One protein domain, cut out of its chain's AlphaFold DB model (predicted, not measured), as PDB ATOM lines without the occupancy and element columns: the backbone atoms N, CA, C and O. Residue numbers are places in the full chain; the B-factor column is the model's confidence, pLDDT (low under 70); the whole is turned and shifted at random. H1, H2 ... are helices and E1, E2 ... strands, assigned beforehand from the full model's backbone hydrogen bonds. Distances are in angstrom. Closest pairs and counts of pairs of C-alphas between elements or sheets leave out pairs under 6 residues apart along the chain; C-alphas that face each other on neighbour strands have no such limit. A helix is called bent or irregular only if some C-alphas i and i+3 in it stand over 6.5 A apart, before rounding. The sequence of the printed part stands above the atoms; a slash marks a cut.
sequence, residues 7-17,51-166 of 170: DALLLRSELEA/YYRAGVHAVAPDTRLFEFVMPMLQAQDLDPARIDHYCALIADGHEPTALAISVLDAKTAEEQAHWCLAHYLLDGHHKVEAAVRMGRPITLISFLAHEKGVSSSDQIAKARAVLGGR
ATOM      1  N   ASP A   7       5.014 -26.269 -22.547       95.06
ATOM      2  CA  ASP A   7       5.404 -24.935 -22.098       95.06
ATOM      3  C   ASP A   7       6.526 -24.379 -22.976       95.06
ATOM      4  O   ASP A   7       7.542 -25.038 -23.198       95.06
ATOM      5  N   ALA A   8       6.378 -23.140 -23.445       94.88
ATOM      6  CA  ALA A   8       7.453 -22.447 -24.144       94.88
ATOM      7  C   ALA A   8       8.470 -21.874 -23.145       94.88
ATOM      8  O   ALA A   8       8.117 -21.137 -22.218       94.88
ATOM      9  N   LEU A   9       9.742 -22.184 -23.369       95.19
ATOM     10  CA  LEU A   9      10.896 -21.712 -22.618       95.19
ATOM     11  C   LEU A   9      11.774 -20.850 -23.528       95.19
ATOM     12  O   LEU A   9      12.012 -21.195 -24.686       95.19
ATOM     13  N   LEU A  10      12.279 -19.747 -22.980       95.69
ATOM     14  CA  LEU A  10      13.342 -18.948 -23.581       95.69
ATOM     15  C   LEU A  10      14.519 -18.963 -22.610       95.69
ATOM     16  O   LEU A  10      14.451 -18.343 -21.547       95.69
ATOM     17  N   LEU A  11      15.556 -19.713 -22.961       95.06
ATOM     18  CA  LEU A  11      16.718 -19.966 -22.119       95.06
ATOM     19  C   LEU A  11      17.943 -19.288 -22.721       95.06
ATOM     20  O   LEU A  11      18.073 -19.195 -23.940       95.06
ATOM     21  N   ARG A  12      18.849 -18.831 -21.858       94.69
ATOM     22  CA  ARG A  12      20.187 -18.401 -22.252       94.69
ATOM     23  C   ARG A  12      21.199 -19.213 -21.462       94.69
ATOM     24  O   ARG A  12      21.220 -19.143 -20.228       94.69
ATOM     25  N   SER A  13      22.017 -19.966 -22.184       91.94
ATOM     26  CA  SER A  13      22.906 -20.964 -21.599       91.94
ATOM     27  C   SER A  13      24.279 -20.877 -22.241       91.94
ATOM     28  O   SER A  13      24.390 -20.845 -23.465       91.94
ATOM     29  N   GLU A  14      25.313 -20.826 -21.410       94.75
ATOM     30  CA  GLU A  14      26.658 -21.207 -21.828       94.75
ATOM     31  C   GLU A  14      26.711 -22.731 -21.834       94.75
ATOM     32  O   GLU A  14      26.194 -23.370 -20.916       94.75
ATOM     33  N   LEU A  15      27.208 -23.292 -22.932       95.69
ATOM     34  CA  LEU A  15      27.171 -24.722 -23.187       95.69
ATOM     35  C   LEU A  15      28.587 -25.282 -23.199       95.69
ATOM     36  O   LEU A  15      29.481 -24.689 -23.800       95.69
ATOM     37  N   GLU A  16      28.757 -26.456 -22.608       94.25
ATOM     38  CA  GLU A  16      30.020 -27.194 -22.619       94.25
ATOM     39  C   GLU A  16      29.830 -28.495 -23.397       94.25
ATOM     40  O   GLU A  16      28.942 -29.287 -23.076       94.25
ATOM     41  N   ALA A  17      30.630 -28.718 -24.443       92.44
ATOM     42  CA  ALA A  17      30.621 -29.988 -25.165       92.44
ATOM     43  C   ALA A  17      31.193 -31.101 -24.284       92.44
ATOM     44  O   ALA A  17      32.241 -30.927 -23.662       92.44
ATOM     45  N   TYR A  51      26.847 -34.720 -26.440       93.19
ATOM     46  CA  TYR A  51      25.825 -33.769 -26.025       93.19
ATOM     47  C   TYR A  51      26.496 -32.537 -25.420       93.19
ATOM     48  O   TYR A  51      27.715 -32.488 -25.261       93.19
ATOM     49  N   TYR A  52      25.702 -31.523 -25.098       95.56
ATOM     50  CA  TYR A  52      26.200 -30.345 -24.401       95.56
ATOM     51  C   TYR A  52      25.593 -30.254 -23.010       95.56
ATOM     52  O   TYR A  52      24.393 -30.477 -22.834       95.56
ATOM     53  N   ARG A  53      26.403 -29.881 -22.025       95.88
ATOM     54  CA  ARG A  53      25.949 -29.507 -20.685       95.88
ATOM     55  C   ARG A  53      25.485 -28.060 -20.713       95.88
ATOM     56  O   ARG A  53      26.192 -27.201 -21.226       95.88
ATOM     57  N   ALA A  54      24.302 -27.802 -20.166       95.12
ATOM     58  CA  ALA A  54      23.720 -26.459 -20.078       95.12
ATOM     59  C   ALA A  54      23.609 -25.931 -18.635       95.12
ATOM     60  O   ALA A  54      23.254 -24.764 -18.426       95.12
ATOM     61  N   GLY A  55      23.921 -26.786 -17.655       93.44
ATOM     62  CA  GLY A  55      24.031 -26.438 -16.244       93.44
ATOM     63  C   GLY A  55      23.586 -27.557 -15.303       93.44
ATOM     64  O   GLY A  55      23.006 -28.564 -15.714       93.44
ATOM     65  N   VAL A  56      23.844 -27.337 -14.014       95.19
ATOM     66  CA  VAL A  56      23.287 -28.122 -12.906       95.19
ATOM     67  C   VAL A  56      22.644 -27.154 -11.928       95.19
ATOM     68  O   VAL A  56      23.278 -26.194 -11.488       95.19
ATOM     69  N   HIS A  57      21.385 -27.398 -11.580       94.44
ATOM     70  CA  HIS A  57      20.580 -26.463 -10.801       94.44
ATOM     71  C   HIS A  57      20.007 -27.135  -9.558       94.44
ATOM     72  O   HIS A  57      19.487 -28.247  -9.621       94.44
ATOM     73  N   ALA A  58      20.063 -26.460  -8.413       94.88
ATOM     74  CA  ALA A  58      19.397 -26.941  -7.209       94.88
ATOM     75  C   ALA A  58      17.880 -26.724  -7.315       94.88
ATOM     76  O   ALA A  58      17.424 -25.607  -7.549       94.88
ATOM     77  N   VAL A  59      17.105 -27.792  -7.115       95.00
ATOM     78  CA  VAL A  59      15.634 -27.731  -7.032       95.00
ATOM     79  C   VAL A  59      15.181 -27.789  -5.571       95.00
ATOM     80  O   VAL A  59      14.253 -27.089  -5.170       95.00
ATOM     81  N   ALA A  60      15.856 -28.618  -4.777       92.12
ATOM     82  CA  ALA A  60      15.678 -28.809  -3.339       92.12
ATOM     83  C   ALA A  60      17.030 -29.258  -2.733       92.12
ATOM     84  O   ALA A  60      17.974 -29.484  -3.499       92.12
ATOM     85  N   PRO A  61      17.178 -29.387  -1.398       92.00
ATOM     86  CA  PRO A  61      18.454 -29.761  -0.777       92.00
ATOM     87  C   PRO A  61      19.103 -31.018  -1.382       92.00
ATOM     88  O   PRO A  61      20.287 -30.990  -1.720       92.00
ATOM     89  N   ASP A  62      18.297 -32.048  -1.622       91.75
ATOM     90  CA  ASP A  62      18.641 -33.381  -2.140       91.75
ATOM     91  C   ASP A  62      18.307 -33.573  -3.631       91.75
ATOM     92  O   ASP A  62      18.476 -34.656  -4.181       91.75
ATOM     93  N   THR A  63      17.811 -32.530  -4.302       94.69
ATOM     94  CA  THR A  63      17.331 -32.621  -5.683       94.69
ATOM     95  C   THR A  63      18.121 -31.683  -6.583       94.69
ATOM     96  O   THR A  63      18.194 -30.468  -6.341       94.69
ATOM     97  N   ARG A  64      18.687 -32.236  -7.655       95.50
ATOM     98  CA  ARG A  64      19.403 -31.490  -8.694       95.50
ATOM     99  C   ARG A  64      18.741 -31.696 -10.052       95.50
ATOM    100  O   ARG A  64      18.314 -32.797 -10.382       95.50
ATOM    101  N   LEU A  65      18.673 -30.622 -10.832       96.06
ATOM    102  CA  LEU A  65      18.290 -30.634 -12.237       96.06
ATOM    103  C   LEU A  65      19.549 -30.523 -13.091       96.06
ATOM    104  O   LEU A  65      20.224 -29.497 -13.068       96.06
ATOM    105  N   PHE A  66      19.846 -31.579 -13.834       95.94
ATOM    106  CA  PHE A  66      20.913 -31.654 -14.819       95.94
ATOM    107  C   PHE A  66      20.332 -31.311 -16.190       95.94
ATOM    108  O   PHE A  66      19.360 -31.923 -16.636       95.94
ATOM    109  N   GLU A  67      20.895 -30.297 -16.837       97.06
ATOM    110  CA  GLU A  67      20.382 -29.749 -18.091       97.06
ATOM    111  C   GLU A  67      21.312 -30.094 -19.253       97.06
ATOM    112  O   GLU A  67      22.529 -29.883 -19.187       97.06
ATOM    113  N   PHE A  68      20.720 -30.589 -20.337       96.56
ATOM    114  CA  PHE A  68      21.438 -31.087 -21.502       96.56
ATOM    115  C   PHE A  68      20.868 -30.507 -22.791       96.56
ATOM    116  O   PHE A  68      19.655 -30.364 -22.927       96.56
ATOM    117  N   VAL A  69      21.724 -30.270 -23.781       97.12
ATOM    118  CA  VAL A  69      21.307 -30.093 -25.176       97.12
ATOM    119  C   VAL A  69      21.760 -31.314 -25.960       97.12
ATOM    120  O   VAL A  69      22.952 -31.591 -26.055       97.12
ATOM    121  N   MET A  70      20.794 -32.037 -26.522       95.12
ATOM    122  CA  MET A  70      21.003 -33.285 -27.251       95.12
ATOM    123  C   MET A  70      20.953 -33.001 -28.757       95.12
ATOM    124  O   MET A  70      19.862 -32.778 -29.301       95.12
ATOM    125  N   PRO A  71      22.099 -32.962 -29.459       94.50
ATOM    126  CA  PRO A  71      22.109 -32.707 -30.887       94.50
ATOM    127  C   PRO A  71      21.636 -33.939 -31.672       94.50
ATOM    128  O   PRO A  71      22.025 -35.067 -31.393       94.50
ATOM    129  N   MET A  72      20.810 -33.714 -32.696       90.69
ATOM    130  CA  MET A  72      20.399 -34.772 -33.640       90.69
ATOM    131  C   MET A  72      21.472 -35.100 -34.695       90.69
ATOM    132  O   MET A  72      21.346 -36.085 -35.414       90.69
ATOM    133  N   LEU A  73      22.501 -34.257 -34.813       88.62
ATOM    134  CA  LEU A  73      23.629 -34.395 -35.735       88.62
ATOM    135  C   LEU A  73      24.915 -34.181 -34.948       88.62
ATOM    136  O   LEU A  73      24.981 -33.248 -34.146       88.62
ATOM    137  N   GLN A  74      25.920 -35.020 -35.169       85.75
ATOM    138  CA  GLN A  74      27.197 -34.868 -34.482       85.75
ATOM    139  C   GLN A  74      28.006 -33.723 -35.105       85.75
ATOM    140  O   GLN A  74      27.800 -33.365 -36.266       85.75
ATOM    141  N   ALA A  75      28.930 -33.135 -34.341       86.00
ATOM    142  CA  ALA A  75      29.690 -31.967 -34.786       86.00
ATOM    143  C   ALA A  75      30.490 -32.229 -36.077       86.00
ATOM    144  O   ALA A  75      30.598 -31.337 -36.917       86.00
ATOM    145  N   GLN A  76      30.995 -33.454 -36.275       88.50
ATOM    146  CA  GLN A  76      31.711 -33.847 -37.495       88.50
ATOM    147  C   GLN A  76      30.839 -33.869 -38.759       88.50
ATOM    148  O   GLN A  76      31.380 -33.813 -39.861       88.50
ATOM    149  N   ASP A  77      29.513 -33.934 -38.608       93.12
ATOM    150  CA  ASP A  77      28.562 -33.964 -39.725       93.12
ATOM    151  C   ASP A  77      28.077 -32.554 -40.110       93.12
ATOM    152  O   ASP A  77      27.305 -32.381 -41.057       93.12
ATOM    153  N   LEU A  78      28.502 -31.524 -39.370       96.06
ATOM    154  CA  LEU A  78      28.117 -30.139 -39.609       96.06
ATOM    155  C   LEU A  78      29.040 -29.470 -40.632       96.06
ATOM    156  O   LEU A  78      30.260 -29.575 -40.548       96.06
ATOM    157  N   ASP A  79      28.452 -28.704 -41.556       98.12
ATOM    158  CA  ASP A  79      29.189 -27.834 -42.484       98.12
ATOM    159  C   ASP A  79      30.100 -26.820 -41.743       98.12
ATOM    160  O   ASP A  79      29.585 -25.893 -41.097       98.12
ATOM    161  N   PRO A  80      31.439 -26.935 -41.871       97.94
ATOM    162  CA  PRO A  80      32.386 -26.037 -41.215       97.94
ATOM    163  C   PRO A  80      32.229 -24.576 -41.637       97.94
ATOM    164  O   PRO A  80      32.278 -23.691 -40.785       97.94
ATOM    165  N   ALA A  81      31.947 -24.303 -42.915       98.38
ATOM    166  CA  ALA A  81      31.782 -22.930 -43.398       98.38
ATOM    167  C   ALA A  81      30.567 -22.249 -42.752       98.38
ATOM    168  O   ALA A  81      30.542 -21.031 -42.545       98.38
ATOM    169  N   ARG A  82      29.548 -23.037 -42.400       98.38
ATOM    170  CA  ARG A  82      28.368 -22.529 -41.708       98.38
ATOM    171  C   ARG A  82      28.626 -22.265 -40.228       98.38
ATOM    172  O   ARG A  82      28.077 -21.295 -39.706       98.38
ATOM    173  N   ILE A  83      29.469 -23.069 -39.581       98.44
ATOM    174  CA  ILE A  83      29.952 -22.798 -38.219       98.44
ATOM    175  C   ILE A  83      30.749 -21.493 -38.214       98.44
ATOM    176  O   ILE A  83      30.409 -20.588 -37.457       98.44
ATOM    177  N   ASP A  84      31.724 -21.349 -39.115       98.56
ATOM    178  CA  ASP A  84      32.577 -20.159 -39.206       98.56
ATOM    179  C   ASP A  84      31.761 -18.882 -39.430       98.56
ATOM    180  O   ASP A  84      32.006 -17.851 -38.800       98.56
ATOM    181  N   HIS A  85      30.722 -18.957 -40.266       98.62
ATOM    182  CA  HIS A  85      29.791 -17.849 -40.437       98.62
ATOM    183  C   HIS A  85      29.102 -17.447 -39.123       98.62
ATOM    184  O   HIS A  85      28.988 -16.257 -38.829       98.62
ATOM    185  N   TYR A  86      28.613 -18.407 -38.330       98.62
ATOM    186  CA  TYR A  86      27.980 -18.084 -37.049       98.62
ATOM    187  C   TYR A  86      28.995 -17.607 -36.005       98.62
ATOM    188  O   TYR A  86      28.659 -16.708 -35.237       98.62
ATOM    189  N   CYS A  87      30.229 -18.117 -36.013       98.62
ATOM    190  CA  CYS A  87      31.317 -17.583 -35.192       98.62
ATOM    191  C   CYS A  87      31.561 -16.099 -35.496       98.62
ATOM    192  O   CYS A  87      31.645 -15.298 -34.567       98.62
ATOM    193  N   ALA A  88      31.607 -15.719 -36.779       98.50
ATOM    194  CA  ALA A  88      31.761 -14.324 -37.192       98.50
ATOM    195  C   ALA A  88      30.592 -13.448 -36.707       98.50
ATOM    196  O   ALA A  88      30.817 -12.406 -36.099       98.50
ATOM    197  N   LEU A  89      29.346 -13.907 -36.875       98.38
ATOM    198  CA  LEU A  89      28.177 -13.183 -36.361       98.38
ATOM    199  C   LEU A  89      28.229 -12.993 -34.836       98.38
ATOM    200  O   LEU A  89      27.925 -11.912 -34.338       98.38
ATOM    201  N   ILE A  90      28.618 -14.028 -34.089       98.12
ATOM    202  CA  ILE A  90      28.760 -13.964 -32.627       98.12
ATOM    203  C   ILE A  90      29.876 -12.990 -32.222       98.12
ATOM    204  O   ILE A  90      29.724 -12.249 -31.249       98.12
ATOM    205  N   ALA A  91      30.990 -12.973 -32.959       97.81
ATOM    206  CA  ALA A  91      32.081 -12.027 -32.736       97.81
ATOM    207  C   ALA A  91      31.626 -10.571 -32.942       97.81
ATOM    208  O   ALA A  91      31.996  -9.706 -32.148       97.81
ATOM    209  N   ASP A  92      30.745 -10.332 -33.917       98.00
ATOM    210  CA  ASP A  92      30.119  -9.031 -34.195       98.00
ATOM    211  C   ASP A  92      28.982  -8.666 -33.213       98.00
ATOM    212  O   ASP A  92      28.336  -7.625 -33.344       98.00
ATOM    213  N   GLY A  93      28.731  -9.499 -32.197       96.56
ATOM    214  CA  GLY A  93      27.753  -9.239 -31.140       96.56
ATOM    215  C   GLY A  93      26.327  -9.688 -31.457       96.56
ATOM    216  O   GLY A  93      25.409  -9.379 -30.695       96.56
ATOM    217  N   HIS A  94      26.109 -10.432 -32.546       97.31
ATOM    218  CA  HIS A  94      24.818 -11.070 -32.783       97.31
ATOM    219  C   HIS A  94      24.584 -12.226 -31.804       97.31
ATOM    220  O   HIS A  94      25.512 -12.907 -31.370       97.31
ATOM    221  N   GLU A  95      23.310 -12.498 -31.514       95.75
ATOM    222  CA  GLU A  95      22.889 -13.558 -30.596       95.75
ATOM    223  C   GLU A  95      22.035 -14.603 -31.333       95.75
ATOM    224  O   GLU A  95      20.801 -14.535 -31.314       95.75
ATOM    225  N   PRO A  96      22.660 -15.565 -32.038       96.81
ATOM    226  CA  PRO A  96      21.926 -16.632 -32.700       96.81
ATOM    227  C   PRO A  96      21.023 -17.392 -31.723       96.81
ATOM    228  O   PRO A  96      21.335 -17.567 -30.546       96.81
ATOM    229  N   THR A  97      19.886 -17.859 -32.234       98.00
ATOM    230  CA  THR A  97      18.908 -18.624 -31.455       98.00
ATOM    231  C   THR A  97      18.705 -20.006 -32.062       98.00
ATOM    232  O   THR A  97      18.559 -20.143 -33.283       98.00
ATOM    233  N   ALA A  98      18.699 -21.015 -31.199       97.94
ATOM    234  CA  ALA A  98      18.426 -22.408 -31.519       97.94
ATOM    235  C   ALA A  98      17.005 -22.816 -31.097       97.94
ATOM    236  O   ALA A  98      16.379 -22.158 -30.260       97.94
ATOM    237  N   LEU A  99      16.505 -23.913 -31.671       98.00
ATOM    238  CA  LEU A  99      15.168 -24.448 -31.427       98.00
ATOM    239  C   LEU A  99      15.242 -25.892 -30.935       98.00
ATOM    240  O   LEU A  99      15.881 -26.728 -31.573       98.00
ATOM    241  N   ALA A 100      14.529 -26.208 -29.857       97.44
ATOM    242  CA  ALA A 100      14.493 -27.557 -29.299       97.44
ATOM    243  C   ALA A 100      13.112 -27.976 -28.772       97.44
ATOM    244  O   ALA A 100      12.230 -27.152 -28.520       97.44
ATOM    245  N   ILE A 101      12.958 -29.277 -28.535       97.00
ATOM    246  CA  ILE A 101      11.923 -29.845 -27.661       97.00
ATOM    247  C   ILE A 101      12.599 -30.286 -26.373       97.00
ATOM    248  O   ILE A 101      13.627 -30.951 -26.436       97.00
ATOM    249  N   SER A 102      12.033 -29.936 -25.218       97.25
ATOM    250  CA  SER A 102      12.532 -30.436 -23.938       97.25
ATOM    251  C   SER A 102      11.688 -31.585 -23.413       97.25
ATOM    252  O   SER A 102      10.458 -31.548 -23.506       97.25
ATOM    253  N   VAL A 103      12.349 -32.552 -22.791       96.88
ATOM    254  CA  VAL A 103      11.723 -33.619 -22.011       96.88
ATOM    255  C   VAL A 103      12.355 -33.634 -20.625       96.88
ATOM    256  O   VAL A 103      13.574 -33.506 -20.502       96.88
ATOM    257  N   LEU A 104      11.517 -33.738 -19.592       97.12
ATOM    258  CA  LEU A 104      11.943 -33.825 -18.200       97.12
ATOM    259  C   LEU A 104      11.720 -35.243 -17.674       97.12
ATOM    260  O   LEU A 104      10.574 -35.690 -17.578       97.12
ATOM    261  N   ASP A 105      12.810 -35.877 -17.255       94.81
ATOM    262  CA  ASP A 105      12.810 -37.141 -16.528       94.81
ATOM    263  C   ASP A 105      13.266 -36.894 -15.088       94.81
ATOM    264  O   ASP A 105      14.444 -36.683 -14.809       94.81
ATOM    265  N   ALA A 106      12.319 -36.893 -14.158       92.62
ATOM    266  CA  ALA A 106      12.543 -36.667 -12.742       92.62
ATOM    267  C   ALA A 106      12.650 -38.009 -12.007       92.62
ATOM    268  O   ALA A 106      11.639 -38.600 -11.620       92.62
ATOM    269  N   LYS A 107      13.882 -38.491 -11.810       87.75
ATOM    270  CA  LYS A 107      14.162 -39.749 -11.109       87.75
ATOM    271  C   LYS A 107      14.644 -39.471  -9.683       87.75
ATOM    272  O   LYS A 107      15.395 -38.526  -9.447       87.75
ATOM    273  N   THR A 108      14.238 -40.319  -8.743       82.00
ATOM    274  CA  THR A 108      14.658 -40.246  -7.333       82.00
ATOM    275  C   THR A 108      15.384 -41.529  -6.934       82.00
ATOM    276  O   THR A 108      14.813 -42.606  -7.097       82.00
ATOM    277  N   ALA A 109      16.640 -41.415  -6.495       76.00
ATOM    278  CA  ALA A 109      17.401 -42.501  -5.877       76.00
ATOM    279  C   ALA A 109      17.167 -42.483  -4.356       76.00
ATOM    280  O   ALA A 109      16.398 -41.659  -3.859       76.00
ATOM    281  N   GLU A 110      17.813 -43.380  -3.610       71.94
ATOM    282  CA  GLU A 110      17.602 -43.497  -2.158       71.94
ATOM    283  C   GLU A 110      17.948 -42.208  -1.391       71.94
ATOM    284  O   GLU A 110      17.204 -41.821  -0.492       71.94
ATOM    285  N   GLU A 111      19.024 -41.512  -1.775       77.12
ATOM    286  CA  GLU A 111      19.517 -40.324  -1.055       77.12
ATOM    287  C   GLU A 111      19.508 -39.029  -1.883       77.12
ATOM    288  O   GLU A 111      19.613 -37.937  -1.322       77.12
ATOM    289  N   GLN A 112      19.398 -39.124  -3.213       83.50
ATOM    290  CA  GLN A 112      19.459 -37.971  -4.116       83.50
ATOM    291  C   GLN A 112      18.495 -38.118  -5.293       83.50
ATOM    292  O   GLN A 112      18.331 -39.192  -5.867       83.50
ATOM    293  N   ALA A 113      17.873 -37.013  -5.696       90.38
ATOM    294  CA  ALA A 113      17.024 -36.963  -6.879       90.38
ATOM    295  C   ALA A 113      17.742 -36.281  -8.049       90.38
ATOM    296  O   ALA A 113      18.182 -35.131  -7.953       90.38
ATOM    297  N   HIS A 114      17.822 -37.001  -9.169       92.62
ATOM    298  CA  HIS A 114      18.398 -36.540 -10.428       92.62
ATOM    299  C   HIS A 114      17.272 -36.260 -11.416       92.62
ATOM    300  O   HIS A 114      16.610 -37.167 -11.926       92.62
ATOM    301  N   TRP A 115      17.040 -34.980 -11.681       95.62
ATOM    302  CA  TRP A 115      16.118 -34.547 -12.721       95.62
ATOM    303  C   TRP A 115      16.912 -34.252 -13.985       95.62
ATOM    304  O   TRP A 115      17.709 -33.322 -14.011       95.62
ATOM    305  N   CYS A 116      16.690 -35.025 -15.038       95.44
ATOM    306  CA  CYS A 116      17.321 -34.818 -16.331       95.44
ATOM    307  C   CYS A 116      16.391 -34.000 -17.222       95.44
ATOM    308  O   CYS A 116      15.306 -34.459 -17.580       95.44
ATOM    309  N   LEU A 117      16.814 -32.795 -17.598       97.12
ATOM    310  CA  LEU A 117      16.131 -31.977 -18.593       97.12
ATOM    311  C   LEU A 117      16.923 -32.013 -19.898       97.12
ATOM    312  O   LEU A 117      17.948 -31.346 -20.033       97.12
ATOM    313  N   ALA A 118      16.439 -32.790 -20.862       96.56
ATOM    314  CA  ALA A 118      17.068 -32.926 -22.167       96.56
ATOM    315  C   ALA A 118      16.369 -32.039 -23.200       96.56
ATOM    316  O   ALA A 118      15.181 -32.208 -23.468       96.56
ATOM    317  N   HIS A 119      17.113 -31.117 -23.807       97.44
ATOM    318  CA  HIS A 119      16.684 -30.299 -24.936       97.44
ATOM    319  C   HIS A 119      17.143 -30.936 -26.252       97.44
ATOM    320  O   HIS A 119      18.285 -30.766 -26.675       97.44
ATOM    321  N   TYR A 120      16.253 -31.656 -26.925       96.38
ATOM    322  CA  TYR A 120      16.514 -32.250 -28.233       96.38
ATOM    323  C   TYR A 120      16.504 -31.176 -29.320       96.38
ATOM    324  O   TYR A 120      15.473 -30.549 -29.585       96.38
ATOM    325  N   LEU A 121      17.668 -30.951 -29.927       96.62
ATOM    326  CA  LEU A 121      17.912 -29.857 -30.859       96.62
ATOM    327  C   LEU A 121      17.271 -30.137 -32.224       96.62
ATOM    328  O   LEU A 121      17.682 -31.053 -32.936       96.62
ATOM    329  N   LEU A 122      16.282 -29.325 -32.596       96.19
ATOM    330  CA  LEU A 122      15.573 -29.420 -33.874       96.19
ATOM    331  C   LEU A 122      16.197 -28.531 -34.954       96.19
ATOM    332  O   LEU A 122      16.265 -28.934 -36.110       96.19
ATOM    333  N   ASP A 123      16.639 -27.330 -34.573       96.94
ATOM    334  CA  ASP A 123      17.361 -26.392 -35.437       96.94
ATOM    335  C   ASP A 123      18.450 -25.670 -34.642       96.94
ATOM    336  O   ASP A 123      18.290 -25.369 -33.455       96.94
ATOM    337  N   GLY A 124      19.529 -25.315 -35.336       97.31
ATOM    338  CA  GLY A 124      20.589 -24.478 -34.792       97.31
ATOM    339  C   GLY A 124      21.845 -25.236 -34.385       97.31
ATOM    340  O   GLY A 124      22.636 -24.676 -33.637       97.31
ATOM    341  N   HIS A 125      22.074 -26.449 -34.895       97.69
ATOM    342  CA  HIS A 125      23.289 -27.235 -34.632       97.69
ATOM    343  C   HIS A 125      24.569 -26.438 -34.902       97.69
ATOM    344  O   HIS A 125      25.402 -26.324 -34.010       97.69
ATOM    345  N   HIS A 126      24.683 -25.773 -36.060       98.38
ATOM    346  CA  HIS A 126      25.839 -24.911 -36.360       98.38
ATOM    347  C   HIS A 126      25.949 -23.694 -35.434       98.38
ATOM    348  O   HIS A 126      27.051 -23.225 -35.176       98.38
ATOM    349  N   LYS A 127      24.818 -23.164 -34.944       98.19
ATOM    350  CA  LYS A 127      24.783 -22.001 -34.039       98.19
ATOM    351  C   LYS A 127      25.282 -22.390 -32.648       98.19
ATOM    352  O   LYS A 127      26.066 -21.658 -32.058       98.19
ATOM    353  N   VAL A 128      24.814 -23.536 -32.148       97.88
ATOM    354  CA  VAL A 128      25.231 -24.128 -30.873       97.88
ATOM    355  C   VAL A 128      26.718 -24.458 -30.917       97.88
ATOM    356  O   VAL A 128      27.455 -23.999 -30.053       97.88
ATOM    357  N   GLU A 129      27.168 -25.156 -31.960       97.56
ATOM    358  CA  GLU A 129      28.583 -25.494 -32.147       97.56
ATOM    359  C   GLU A 129      29.464 -24.235 -32.204       97.56
ATOM    360  O   GLU A 129      30.487 -24.155 -31.528       97.56
ATOM    361  N   ALA A 130      29.044 -23.202 -32.944       98.00
ATOM    362  CA  ALA A 130      29.750 -21.922 -32.979       98.00
ATOM    363  C   ALA A 130      29.811 -21.244 -31.599       98.00
ATOM    364  O   ALA A 130      30.864 -20.756 -31.197       98.00
ATOM    365  N   ALA A 131      28.701 -21.223 -30.855       97.94
ATOM    366  CA  ALA A 131      28.650 -20.624 -29.523       97.94
ATOM    367  C   ALA A 131      29.582 -21.338 -28.532       97.94
ATOM    368  O   ALA A 131      30.321 -20.671 -27.809       97.94
ATOM    369  N   VAL A 132      29.616 -22.674 -28.569       96.75
ATOM    370  CA  VAL A 132      30.524 -23.499 -27.757       96.75
ATOM    371  C   VAL A 132      31.984 -23.212 -28.108       96.75
ATOM    372  O   VAL A 132      32.772 -22.910 -27.215       96.75
ATOM    373  N   ARG A 133      32.351 -23.209 -29.399       96.56
ATOM    374  CA  ARG A 133      33.723 -22.881 -29.845       96.56
ATOM    375  C   ARG A 133      34.179 -21.493 -29.407       96.56
ATOM    376  O   ARG A 133      35.359 -21.285 -29.147       96.56
ATOM    377  N   MET A 134      33.247 -20.548 -29.357       96.81
ATOM    378  CA  MET A 134      33.514 -19.161 -28.991       96.81
ATOM    379  C   MET A 134      33.458 -18.911 -27.477       96.81
ATOM    380  O   MET A 134      33.750 -17.791 -27.058       96.81
ATOM    381  N   GLY A 135      33.056 -19.894 -26.660       96.19
ATOM    382  CA  GLY A 135      32.814 -19.692 -25.227       96.19
ATOM    383  C   GLY A 135      31.765 -18.605 -24.978       96.19
ATOM    384  O   GLY A 135      31.972 -17.682 -24.188       96.19
ATOM    385  N   ARG A 136      30.674 -18.622 -25.754       97.00
ATOM    386  CA  ARG A 136      29.596 -17.629 -25.680       97.00
ATOM    387  C   ARG A 136      28.262 -18.304 -25.375       97.00
ATOM    388  O   ARG A 136      28.006 -19.403 -25.862       97.00
ATOM    389  N   PRO A 137      27.369 -17.639 -24.623       96.06
ATOM    390  CA  PRO A 137      26.037 -18.167 -24.396       96.06
ATOM    391  C   PRO A 137      25.215 -18.185 -25.689       96.06
ATOM    392  O   PRO A 137      25.281 -17.254 -26.493       96.06
ATOM    393  N   ILE A 138      24.377 -19.209 -25.840       97.06
ATOM    394  CA  ILE A 138      23.381 -19.320 -26.907       97.06
ATOM    395  C   ILE A 138      21.979 -19.095 -26.334       97.06
ATOM    396  O   ILE A 138      21.681 -19.469 -25.194       97.06
ATOM    397  N   THR A 139      21.101 -18.492 -27.133       97.06
ATOM    398  CA  THR A 139      19.671 -18.437 -26.821       97.06
ATOM    399  C   THR A 139      18.993 -19.702 -27.341       97.06
ATOM    400  O   THR A 139      19.147 -20.070 -28.506       97.06
ATOM    401  N   LEU A 140      18.206 -20.358 -26.496       97.19
ATOM    402  CA  LEU A 140      17.440 -21.548 -26.841       97.19
ATOM    403  C   LEU A 140      15.949 -21.278 -26.642       97.19
ATOM    404  O   LEU A 140      15.494 -21.008 -25.529       97.19
ATOM    405  N   ILE A 141      15.180 -21.383 -27.725       97.25
ATOM    406  CA  ILE A 141      13.726 -21.523 -27.646       97.25
ATOM    407  C   ILE A 141      13.446 -23.013 -27.518       97.25
ATOM    408  O   ILE A 141      13.782 -23.790 -28.414       97.25
ATOM    409  N   SER A 142      12.841 -23.425 -26.409       96.56
ATOM    410  CA  SER A 142      12.517 -24.832 -26.193       96.56
ATOM    411  C   SER A 142      11.075 -25.033 -25.771       96.56
ATOM    412  O   SER A 142      10.532 -24.252 -24.998       96.56
ATOM    413  N   PHE A 143      10.450 -26.093 -26.273       96.75
ATOM    414  CA  PHE A 143       9.099 -26.482 -25.884       96.75
ATOM    415  C   PHE A 143       9.170 -27.676 -24.937       96.75
ATOM    416  O   PHE A 143       9.442 -28.792 -25.378       96.75
ATOM    417  N   LEU A 144       8.941 -27.442 -23.646       96.62
ATOM    418  CA  LEU A 144       8.941 -28.480 -22.620       96.62
ATOM    419  C   LEU A 144       7.646 -29.283 -22.693       96.62
ATOM    420  O   LEU A 144       6.574 -28.759 -22.394       96.62
ATOM    421  N   ALA A 145       7.758 -30.543 -23.103       96.38
ATOM    422  CA  ALA A 145       6.638 -31.461 -23.224       96.38
ATOM    423  C   ALA A 145       6.175 -31.955 -21.850       96.38
ATOM    424  O   ALA A 145       6.994 -32.363 -21.029       96.38
ATOM    425  N   HIS A 146       4.860 -31.971 -21.618       94.19
ATOM    426  CA  HIS A 146       4.300 -32.408 -20.332       94.19
ATOM    427  C   HIS A 146       4.136 -33.926 -20.208       94.19
ATOM    428  O   HIS A 146       4.161 -34.461 -19.112       94.19
ATOM    429  N   GLU A 147       3.967 -34.623 -21.332       89.88
ATOM    430  CA  GLU A 147       3.508 -36.024 -21.358       89.88
ATOM    431  C   GLU A 147       4.516 -36.977 -22.019       89.88
ATOM    432  O   GLU A 147       4.173 -38.097 -22.393       89.88
ATOM    433  N   LYS A 148       5.740 -36.506 -22.277       87.62
ATOM    434  CA  LYS A 148       6.757 -37.263 -23.031       87.62
ATOM    435  C   LYS A 148       7.951 -37.705 -22.189       87.62
ATOM    436  O   LYS A 148       8.776 -38.446 -22.705       87.62
ATOM    437  N   GLY A 149       8.020 -37.269 -20.934       86.62
ATOM    438  CA  GLY A 149       9.038 -37.687 -19.973       86.62
ATOM    439  C   GLY A 149       8.425 -38.345 -18.746       86.62
ATOM    440  O   GLY A 149       7.204 -38.451 -18.615       86.62
ATOM    441  N   VAL A 150       9.289 -38.763 -17.831       91.81
ATOM    442  CA  VAL A 150       8.926 -39.310 -16.524       91.81
ATOM    443  C   VAL A 150       8.891 -38.169 -15.512       91.81
ATOM    444  O   VAL A 150       9.828 -37.968 -14.746       91.81
ATOM    445  N   SER A 151       7.829 -37.365 -15.531       94.25
ATOM    446  CA  SER A 151       7.641 -36.279 -14.565       94.25
ATOM    447  C   SER A 151       6.166 -35.952 -14.332       94.25
ATOM    448  O   SER A 151       5.313 -36.168 -15.189       94.25
ATOM    449  N   SER A 152       5.854 -35.441 -13.141       94.81
ATOM    450  CA  SER A 152       4.540 -34.895 -12.802       94.81
ATOM    451  C   SER A 152       4.443 -33.407 -13.154       94.81
ATOM    452  O   SER A 152       5.451 -32.706 -13.267       94.81
ATOM    453  N   SER A 153       3.217 -32.885 -13.240       94.19
ATOM    454  CA  SER A 153       2.971 -31.454 -13.470       94.19
ATOM    455  C   SER A 153       3.632 -30.553 -12.415       94.19
ATOM    456  O   SER A 153       4.140 -29.483 -12.750       94.19
ATOM    457  N   ASP A 154       3.695 -30.999 -11.157       95.19
ATOM    458  CA  ASP A 154       4.369 -30.263 -10.080       95.19
ATOM    459  C   ASP A 154       5.890 -30.233 -10.271       95.19
ATOM    460  O   ASP A 154       6.538 -29.217 -10.003       95.19
ATOM    461  N   GLN A 155       6.480 -31.331 -10.753       96.06
ATOM    462  CA  GLN A 155       7.908 -31.387 -11.070       96.06
ATOM    463  C   GLN A 155       8.236 -30.482 -12.262       96.06
ATOM    464  O   GLN A 155       9.195 -29.715 -12.199       96.06
ATOM    465  N   ILE A 156       7.388 -30.477 -13.295       95.69
ATOM    466  CA  ILE A 156       7.489 -29.549 -14.431       95.69
ATOM    467  C   ILE A 156       7.430 -28.094 -13.945       95.69
ATOM    468  O   ILE A 156       8.281 -27.284 -14.317       95.69
ATOM    469  N   ALA A 157       6.474 -27.750 -13.078       95.06
ATOM    470  CA  ALA A 157       6.347 -26.399 -12.536       95.06
ATOM    471  C   ALA A 157       7.593 -25.970 -11.738       95.06
ATOM    472  O   ALA A 157       8.086 -24.854 -11.916       95.06
ATOM    473  N   LYS A 158       8.148 -26.863 -10.907       95.31
ATOM    474  CA  LYS A 158       9.392 -26.617 -10.154       95.31
ATOM    475  C   LYS A 158      10.598 -26.435 -11.076       95.31
ATOM    476  O   LYS A 158      11.335 -25.465 -10.913       95.31
ATOM    477  N   ALA A 159      10.769 -27.307 -12.070       95.12
ATOM    478  CA  ALA A 159      11.839 -27.188 -13.061       95.12
ATOM    479  C   ALA A 159      11.762 -25.840 -13.792       95.12
ATOM    480  O   ALA A 159      12.752 -25.119 -13.905       95.12
ATOM    481  N   ARG A 160      10.558 -25.430 -14.207       94.50
ATOM    482  CA  ARG A 160      10.332 -24.124 -14.838       94.50
ATOM    483  C   ARG A 160      10.660 -22.948 -13.931       94.50
ATOM    484  O   ARG A 160      11.211 -21.965 -14.418       94.50
ATOM    485  N   ALA A 161      10.324 -23.024 -12.645       93.25
ATOM    486  CA  ALA A 161      10.646 -21.966 -11.692       93.25
ATOM    487  C   ALA A 161      12.166 -21.766 -11.570       93.25
ATOM    488  O   ALA A 161      12.635 -20.628 -11.598       93.25
ATOM    489  N   VAL A 162      12.927 -22.864 -11.530       92.75
ATOM    490  CA  VAL A 162      14.397 -22.846 -11.500       92.75
ATOM    491  C   VAL A 162      14.972 -22.236 -12.786       92.75
ATOM    492  O   VAL A 162      15.806 -21.334 -12.726       92.75
ATOM    493  N   LEU A 163      14.473 -22.644 -13.957       90.31
ATOM    494  CA  LEU A 163      14.937 -22.125 -15.253       90.31
ATOM    495  C   LEU A 163      14.526 -20.664 -15.505       90.31
ATOM    496  O   LEU A 163      15.247 -19.909 -16.159       90.31
ATOM    497  N   GLY A 164      13.366 -20.245 -14.992       77.06
ATOM    498  CA  GLY A 164      12.777 -18.922 -15.210       77.06
ATOM    499  C   GLY A 164      13.600 -17.757 -14.649       77.06
ATOM    500  O   GLY A 164      13.423 -16.621 -15.095       77.06
ATOM    501  N   GLY A 165      14.540 -18.028 -13.738       62.38
ATOM    502  CA  GLY A 165      15.501 -17.043 -13.234       62.38
ATOM    503  C   GLY A 165      16.522 -16.553 -14.272       62.38
ATOM    504  O   GLY A 165      17.209 -15.566 -14.025       62.38
ATOM    505  N   ARG A 166      16.614 -17.196 -15.447       63.06
ATOM    506  CA  ARG A 166      17.658 -16.962 -16.467       63.06
ATOM    507  C   ARG A 166      17.299 -15.931 -17.538       63.06
ATOM    508  O   ARG A 166      17.962 -15.861 -18.573       63.06
TER     509      ARG A 166
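AT A GLANCE: This is residues 7 to 17 and 51 to 166 of the 170 residues of an uncharacterized protein of Caulobacter sp. 774 (UniProt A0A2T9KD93). A six-stranded sheet curls like part of a barrel and folds back on itself round helix H3, which packs in the hollow between its two leaves; the edge strands E1 and E2 come close at one end. At the end of the long axis away from H3, H2 packs on the opposite face of the sheet, and H1 packs on H2, farthest out. The printed part has 127 residues, with three named helices and six named strands in the order E1 E2 E3 H1 E4 E5 H2 E6 H3; the mixed sheet runs E1 E6 E4 E5 E3 E2, and the class is mixed, helices and strands. The whole is compact, with a radius of gyration of the C-alphas of 15.1 A, yet elongated, spanning 47 by 25 by 25 A.

IN THESE COORDINATES: E1, residues 7 to 13, begins at C-alpha 7 (5.404, -24.935, -22.098) and is 18.0 A long. After the cut come E2, residues 52 to 60, 23.6 A, and E3, residues 63 to 71, 25.7 A. H1, residues 80 to 91, is 16.4 A long and begins at C-alpha 80 (32.386, -26.037, -41.215). E4, residues 97 to 108, 32.7 A, bends by 55 degrees at residue 100; E5, residues 113 to 123, is 30.5 A long. H2 is residues 125 to 133, E6 residues 138 to 145, 21.0 A. H3, residues 153 to 164, 16.0 A, ends at C-alpha 164 (12.777, -18.922, -15.210).

HOW THE PARTS SIT: The strongly twisted sheet is a folded sheet, bent back into two leaves that face each other: E1 and E6 face E5, E3 and E2, with E4 as the hinge. E1 and E6 are antiparallel, with N 9 and O 142 at 2.7 A. E6 and E4 are parallel, with N 102 and O 143 at 2.8 A. The hairpin E4 and E5 has N 116 and O 105 at 2.8 A. E5 and E3 are parallel, with N 66 and O 115 at 2.8 A. The hairpin E2 and E3 has N 57 and O 65 at 2.8 A. The closest C-alphas of E1 and E2, Ser 13 and Ala 54, are 5.8 A apart. The sheet curls round H3; the closest C-alphas of H3 and E2 are Val 162 and Val 59, 6.7 A. H2 is on the opposite face, at a height over the sheet of 8.5 A. H1 is not on the sheet but touches H2, with the closest C-alphas, Ile 83 and His 126, at 5.0 A, at a steep tilt of 58 degrees, the same way. In H1, H2 and H3 every O i to N i+4 pair is within hydrogen-bond range.

THE WHOLE: The two C-alphas farthest apart, those of Asp 92 and Glu 110, are 48.7 A apart. Residues 18 to 50 are not printed, and C-alphas 17 and 51 are 6.2 A apart across the cut. Of the links that are printed whole, none is long. The mean pLDDT of the printed part is 94.0; residues 165 to 166 are under 70.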